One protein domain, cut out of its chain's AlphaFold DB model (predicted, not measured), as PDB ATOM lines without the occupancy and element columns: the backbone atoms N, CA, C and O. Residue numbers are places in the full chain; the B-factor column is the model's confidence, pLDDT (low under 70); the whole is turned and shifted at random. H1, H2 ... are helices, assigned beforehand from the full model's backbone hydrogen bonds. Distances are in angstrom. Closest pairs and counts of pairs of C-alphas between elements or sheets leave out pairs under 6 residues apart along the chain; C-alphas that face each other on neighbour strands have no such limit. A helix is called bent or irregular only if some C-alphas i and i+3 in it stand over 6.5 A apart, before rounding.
ATOM      1  N   GLN A 439     123.177 142.184 156.329       86.88
ATOM      2  CA  GLN A 439     121.900 142.326 157.037       86.88
ATOM      3  C   GLN A 439     121.949 143.468 158.061       86.88
ATOM      4  O   GLN A 439     121.027 144.273 158.130       86.88
ATOM      5  N   MET A 440     123.042 143.590 158.818       87.38
ATOM      6  CA  MET A 440     123.245 144.695 159.756       87.38
ATOM      7  C   MET A 440     123.269 146.044 159.031       87.38
ATOM      8  O   MET A 440     122.631 146.993 159.478       87.38
ATOM      9  N   ARG A 441     123.973 146.139 157.894       87.25
ATOM     10  CA  ARG A 441     124.027 147.369 157.091       87.25
ATOM     11  C   ARG A 441     122.652 147.751 156.549       87.25
ATOM     12  O   ARG A 441     122.287 148.925 156.564       87.25
ATOM     13  N   GLU A 442     121.893 146.773 156.067       84.19
ATOM     14  CA  GLU A 442     120.521 146.989 155.615       84.19
ATOM     15  C   GLU A 442     119.624 147.467 156.762       84.19
ATOM     16  O   GLU A 442     118.898 148.448 156.604       84.19
ATOM     17  N   PHE A 443     119.738 146.832 157.930       83.06
ATOM     18  CA  PHE A 443     119.001 147.192 159.134       83.06
ATOM     19  C   PHE A 443     119.255 148.655 159.529       83.06
ATOM     20  O   PHE A 443     118.327 149.458 159.607       83.06
ATOM     21  N   VAL A 444     120.515 149.053 159.722       85.25
ATOM     22  CA  VAL A 444     120.842 150.412 160.200       85.25
ATOM     23  C   VAL A 444     120.481 151.487 159.174       85.25
ATOM     24  O   VAL A 444     120.069 152.583 159.556       85.25
ATOM     25  N   ARG A 445     120.586 151.183 157.871       83.88
ATOM     26  CA  ARG A 445     120.132 152.074 156.791       83.88
ATOM     27  C   ARG A 445     118.619 152.215 156.761       83.88
ATOM     28  O   ARG A 445     118.144 153.316 156.501       83.88
ATOM     29  N   GLY A 446     117.882 151.139 157.031       75.12
ATOM     30  CA  GLY A 446     116.435 151.198 157.211       75.12
ATOM     31  C   GLY A 446     116.079 152.209 158.296       75.12
ATOM     32  O   GLY A 446     115.417 153.203 158.010       75.12
ATOM     33  N   TYR A 447     116.636 152.029 159.498       73.62
ATOM     34  CA  TYR A 447     116.289 152.851 160.660       73.62
ATOM     35  C   TYR A 447     116.730 154.321 160.555       73.62
ATOM     36  O   TYR A 447     115.971 155.241 160.868       73.62
ATOM     37  N   LEU A 448     117.981 154.559 160.143       78.75
ATOM     38  CA  LEU A 448     118.645 155.868 160.223       78.75
ATOM     39  C   LEU A 448     118.815 156.560 158.861       78.75
ATOM     40  O   LEU A 448     119.400 157.649 158.789       78.75
ATOM     41  N   GLY A 449     118.361 155.944 157.769       81.56
ATOM     42  CA  GLY A 449     118.662 156.399 156.414       81.56
ATOM     43  C   GLY A 449     120.173 156.435 156.155       81.56
ATOM     44  O   GLY A 449     120.931 155.593 156.638       81.56
ATOM     45  N   ALA A 450     120.644 157.466 155.449       81.94
ATOM     46  CA  ALA A 450     122.071 157.648 155.161       81.94
ATOM     47  C   ALA A 450     122.946 157.798 156.424       81.94
ATOM     48  O   ALA A 450     124.135 157.486 156.394       81.94
ATOM     49  N   LYS A 451     122.377 158.231 157.564       83.31
ATOM     50  CA  LYS A 451     123.124 158.310 158.833       83.31
ATOM     51  C   LYS A 451     123.488 156.922 159.378       83.31
ATOM     52  O   LYS A 451     124.437 156.830 160.151       83.31
ATOM     53  N   GLY A 452     122.790 155.869 158.946       84.50
ATOM     54  CA  GLY A 452     123.068 154.486 159.335       84.50
ATOM     55  C   GLY A 452     124.459 154.016 158.928       84.50
ATOM     56  O   GLY A 452     125.072 153.252 159.665       84.50
ATOM     57  N   ASP A 453     125.012 154.542 157.830       87.50
ATOM     58  CA  ASP A 453     126.378 154.222 157.403       87.50
ATOM     59  C   ASP A 453     127.430 154.705 158.409       87.50
ATOM     60  O   ASP A 453     128.438 154.032 158.611       87.50
ATOM     61  N   ARG A 454     127.176 155.827 159.099       88.75
ATOM     62  CA  ARG A 454     128.072 156.331 160.153       88.75
ATOM     63  C   ARG A 454     128.033 155.453 161.397       88.75
ATOM     64  O   ARG A 454     129.087 155.093 161.907       88.75
ATOM     65  N   LEU A 455     126.841 155.046 161.835       87.69
ATOM     66  CA  LEU A 455     126.701 154.061 162.911       87.69
ATOM     67  C   LEU A 455     127.422 152.763 162.531       87.69
ATOM     68  O   LEU A 455     128.207 152.232 163.310       87.69
ATOM     69  N   PHE A 456     127.214 152.281 161.305       88.19
ATOM     70  CA  PHE A 456     127.831 151.054 160.811       88.19
ATOM     71  C   PHE A 456     129.367 151.102 160.805       88.19
ATOM     72  O   PHE A 456     130.023 150.099 161.086       88.19
ATOM     73  N   GLN A 457     129.946 152.266 160.498       87.00
ATOM     74  CA  GLN A 457     131.387 152.505 160.593       87.00
ATOM     75  C   GLN A 457     131.879 152.498 162.046       87.00
ATOM     76  O   GLN A 457     132.923 151.917 162.327       87.00
ATOM     77  N   GLN A 458     131.123 153.081 162.980       86.25
ATOM     78  CA  GLN A 458     131.470 153.061 164.408       86.25
ATOM     79  C   GLN A 458     131.380 151.648 165.017       86.25
ATOM     80  O   GLN A 458     132.124 151.320 165.938       86.25
ATOM     81  N   LEU A 459     130.550 150.763 164.450       83.81
ATOM     82  CA  LEU A 459     130.471 149.346 164.829       83.81
ATOM     83  C   LEU A 459     131.630 148.478 164.314       83.81
ATOM     84  O   LEU A 459     131.622 147.274 164.550       83.81
ATOM     85  N   GLN A 460     132.630 149.033 163.620       68.38
ATOM     86  CA  GLN A 460     133.764 148.245 163.112       68.38
ATOM     87  C   GLN A 460     134.730 147.763 164.213       68.38
ATOM     88  O   GLN A 460     135.612 146.960 163.925       68.38
ATOM     89  N   GLY A 461     134.563 148.194 165.471       68.50
ATOM     90  CA  GLY A 461     135.288 147.629 166.617       68.50
ATOM     91  C   GLY A 461     134.720 146.280 167.092       68.50
ATOM     92  O   GLY A 461     133.506 146.120 167.217       68.50
ATOM     93  N   ASP A 462     135.590 145.323 167.442       65.50
ATOM     94  CA  ASP A 462     135.213 143.922 167.732       65.50
ATOM     95  C   ASP A 462     134.189 143.740 168.862       65.50
ATOM     96  O   ASP A 462     133.361 142.825 168.823       65.50
ATOM     97  N   ARG A 463     134.225 144.594 169.894       71.56
ATOM     98  CA  ARG A 463     133.392 144.401 171.091       71.56
ATOM     99  C   ARG A 463     131.911 144.631 170.821       71.56
ATOM    100  O   ARG A 463     131.114 143.772 171.168       71.56
ATOM    101  N   LEU A 464     131.537 145.765 170.229       76.56
ATOM    102  CA  LEU A 464     130.129 146.117 169.995       76.56
ATOM    103  C   LEU A 464     129.556 145.419 168.765       76.56
ATOM    104  O   LEU A 464     128.371 145.090 168.758       76.56
ATOM    105  N   ARG A 465     130.404 145.119 167.771       82.44
ATOM    106  CA  ARG A 465     130.014 144.412 166.550       82.44
ATOM    107  C   ARG A 465     129.304 143.096 166.843       82.44
ATOM    108  O   ARG A 465     128.212 142.877 166.339       82.44
ATOM    109  N   LYS A 466     129.882 142.263 167.713       83.25
ATOM    110  CA  LYS A 466     129.324 140.949 168.066       83.25
ATOM    111  C   LYS A 466     127.962 141.040 168.765       83.25
ATOM    112  O   LYS A 466     127.127 140.157 168.607       83.25
ATOM    113  N   PHE A 467     127.718 142.099 169.538       81.12
ATOM    114  CA  PHE A 467     126.411 142.337 170.162       81.12
ATOM    115  C   PHE A 467     125.388 142.848 169.148       81.12
ATOM    116  O   PHE A 467     124.230 142.441 169.173       81.12
ATOM    117  N   ALA A 468     125.837 143.690 168.223       85.56
ATOM    118  CA  ALA A 468     125.044 144.229 167.129       85.56
ATOM    119  C   ALA A 468     124.601 143.163 166.101       85.56
ATOM    120  O   ALA A 468     123.767 143.451 165.246       85.56
ATOM    121  N   GLU A 469     125.089 141.921 166.199       88.75
ATOM    122  CA  GLU A 469     124.555 140.787 165.433       88.75
ATOM    123  C   GLU A 469     123.162 140.336 165.923       88.75
ATOM    124  O   GLU A 469     122.468 139.600 165.222       88.75
ATOM    125  N   THR A 470     122.730 140.764 167.117       86.25
ATOM    126  CA  THR A 470     121.375 140.524 167.635       86.25
ATOM    127  C   THR A 470     120.456 141.687 167.235       86.25
ATOM    128  O   THR A 470     120.731 142.820 167.640       86.25
ATOM    129  N   PRO A 471     119.334 141.448 166.524       85.31
ATOM    130  CA  PRO A 471     118.427 142.502 166.056       85.31
ATOM    131  C   PRO A 471     117.997 143.508 167.130       85.31
ATOM    132  O   PRO A 471     118.082 144.712 166.904       85.31
ATOM    133  N   LEU A 472     117.596 143.040 168.318       82.12
ATOM    134  CA  LEU A 472     117.188 143.923 169.418       82.12
ATOM    135  C   LEU A 472     118.316 144.860 169.879       82.12
ATOM    136  O   LEU A 472     118.087 146.043 170.127       82.12
ATOM    137  N   LEU A 473     119.542 144.343 169.979       84.88
ATOM    138  CA  LEU A 473     120.694 145.139 170.402       84.88
ATOM    139  C   LEU A 473     121.105 146.127 169.309       84.88
ATOM    140  O   LEU A 473     121.428 147.272 169.610       84.88
ATOM    141  N   LEU A 474     121.029 145.727 168.038       86.31
ATOM    142  CA  LEU A 474     121.264 146.634 166.918       86.31
ATOM    143  C   LEU A 474     120.237 147.769 166.880       86.31
ATOM    144  O   LEU A 474     120.609 148.927 166.694       86.31
ATOM    145  N   TRP A 475     118.960 147.459 167.109       85.06
ATOM    146  CA  TRP A 475     117.899 148.454 167.252       85.06
ATOM    147  C   TRP A 475     118.176 149.433 168.395       85.06
ATOM    148  O   TRP A 475     118.087 150.645 168.200       85.06
ATOM    149  N   MET A 476     118.565 148.919 169.565       81.62
ATOM    150  CA  MET A 476     118.925 149.737 170.724       81.62
ATOM    151  C   MET A 476     120.060 150.710 170.385       81.62
ATOM    152  O   MET A 476     119.968 151.900 170.680       81.62
ATOM    153  N   LEU A 477     121.107 150.233 169.707       86.31
ATOM    154  CA  LEU A 477     122.216 151.082 169.266       86.31
ATOM    155  C   LEU A 477     121.757 152.130 168.247       86.31
ATOM    156  O   LEU A 477     122.196 153.273 168.313       86.31
ATOM    157  N   CYS A 478     120.838 151.778 167.346       84.69
ATOM    158  CA  CYS A 478     120.250 152.742 166.419       84.69
ATOM    159  C   CYS A 478     119.455 153.838 167.146       84.69
ATOM    160  O   CYS A 478     119.574 155.007 166.785       84.69
ATOM    161  N   ARG A 479     118.679 153.479 168.177       82.06
ATOM    162  CA  ARG A 479     117.939 154.412 169.046       82.06
ATOM    163  C   ARG A 479     118.878 155.383 169.761       82.06
ATOM    164  O   ARG A 479     118.683 156.592 169.668       82.06
ATOM    165  N   VAL A 480     119.908 154.859 170.425       85.00
ATOM    166  CA  VAL A 480     120.895 155.670 171.155       85.00
ATOM    167  C   VAL A 480     121.641 156.605 170.202       85.00
ATOM    168  O   VAL A 480     121.692 157.811 170.429       85.00
ATOM    169  N   PHE A 481     122.126 156.084 169.074       86.94
ATOM    170  CA  PHE A 481     122.813 156.883 168.059       86.94
ATOM    171  C   PHE A 481     121.914 157.961 167.438       86.94
ATOM    172  O   PHE A 481     122.391 159.043 167.109       86.94
ATOM    173  N   ALA A 482     120.616 157.693 167.259       83.88
ATOM    174  CA  ALA A 482     119.684 158.688 166.731       83.88
ATOM    175  C   ALA A 482     119.573 159.924 167.639       83.88
ATOM    176  O   ALA A 482     119.382 161.022 167.115       83.88
ATOM    177  N   HIS A 483     119.708 159.741 168.956       83.12
ATOM    178  CA  HIS A 483     119.673 160.823 169.940       83.12
ATOM    179  C   HIS A 483     121.050 161.472 170.148       83.12
ATOM    180  O   HIS A 483     121.169 162.690 170.054       83.12
ATOM    181  N   ASN A 484     122.093 160.664 170.366       84.44
ATOM    182  CA  ASN A 484     123.424 161.142 170.764       84.44
ATOM    183  C   ASN A 484     124.342 161.485 169.583       84.44
ATOM    184  O   ASN A 484     125.285 162.254 169.731       84.44
ATOM    185  N   GLY A 485     124.091 160.914 168.401       83.75
ATOM    186  CA  GLY A 485     124.947 161.055 167.219       83.75
ATOM    187  C   GLY A 485     126.196 160.165 167.209       83.75
ATOM    188  O   GLY A 485     126.875 160.109 166.182       83.75
ATOM    189  N   GLU A 486     126.473 159.449 168.302       86.44
ATOM    190  CA  GLU A 486     127.608 158.535 168.467       86.44
ATOM    191  C   GLU A 486     127.178 157.226 169.147       86.44
ATOM    192  O   GLU A 486     126.182 157.175 169.873       86.44
ATOM    193  N   VAL A 487     127.902 156.144 168.857       85.00
ATOM    194  CA  VAL A 487     127.729 154.834 169.488       85.00
ATOM    195  C   VAL A 487     128.545 154.796 170.789       85.00
ATOM    196  O   VAL A 487     129.734 155.103 170.745       85.00
TER     197      VAL A 487
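This is residues 439 to 487 of the 597 residues of the protein "Putative NTPase (NACHT family)" of Leptolyngbyaceae cyanobacterium JSC-12 (UniProt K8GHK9). A small, rounded cluster of helices: H1 is bent sharply into a V of two arms, H1a and H1b, and H3 packs across the V, mainly on H1a. The short helix H2 sits out at one end, between the tight links that lead from H1b to H3, and the last residues, 485 to 487, fold back. The printed part has 49 residues with three named helices, H1, H2 and H3 in that order, and no named strand; its class is all helix. It is compact, with a radius of gyration of the C-alphas of 9.2 A and spans of 22 by 20 by 17 A.

H1, residues 439 to 458, was assigned as one helix by its hydrogen bonds but is bent: C-alphas 447 and 450 are 9.3 A apart. H1a, residues 439 to 447, begins with C-alpha 439 at (121.900, 142.326, 157.037) and is 12.5 A long; H1b, residues 450 to 458, is 14.0 A long. H2 is residues 462 to 467. H3, residues 471 to 484, is 19.9 A long and ends with C-alpha 484 at (123.424, 161.142, 170.764).

H1a and H1b touch at a steep tilt of 46 degrees, opposite ways; their closest C-alphas, of Arg 445 and Gly 452, are 4.6 A apart. H3 touches H1a with residues 474 to 478 alone, the same way at a steep tilt of 43 degrees; the closest C-alphas, of Val 444 and Cys 478, are 6.7 A apart. With residues 478 to 481 alone H3 only just touches H1b, with 3 pairs of C-alphas within 8 A, about perpendicular at 75 degrees; the closest, of Leu 455 and Phe 481, are 7.0 A apart. The helix packing is mostly crossed, with none of these three pairs at a shallow tilt. H2 and H3 are close but not clearly touching, the closest C-alphas, of Phe 467 and Leu 473, 6.4 A apart; H2 is apart from H1a and H1b. In H1a and H3 every O i to N i+4 pair is within hydrogen-bond range; in H1b 4 of 5 are, and in H2 0 of 2, beside 1 of 3 O i to N i+3 pairs.

The C-alphas farthest apart, of Gly 449 and Arg 463, are 24.0 A apart. The printed part has no cut, and neither link is long. The mean pLDDT of the printed part is 82.9; residues 460 to 462 are under 70.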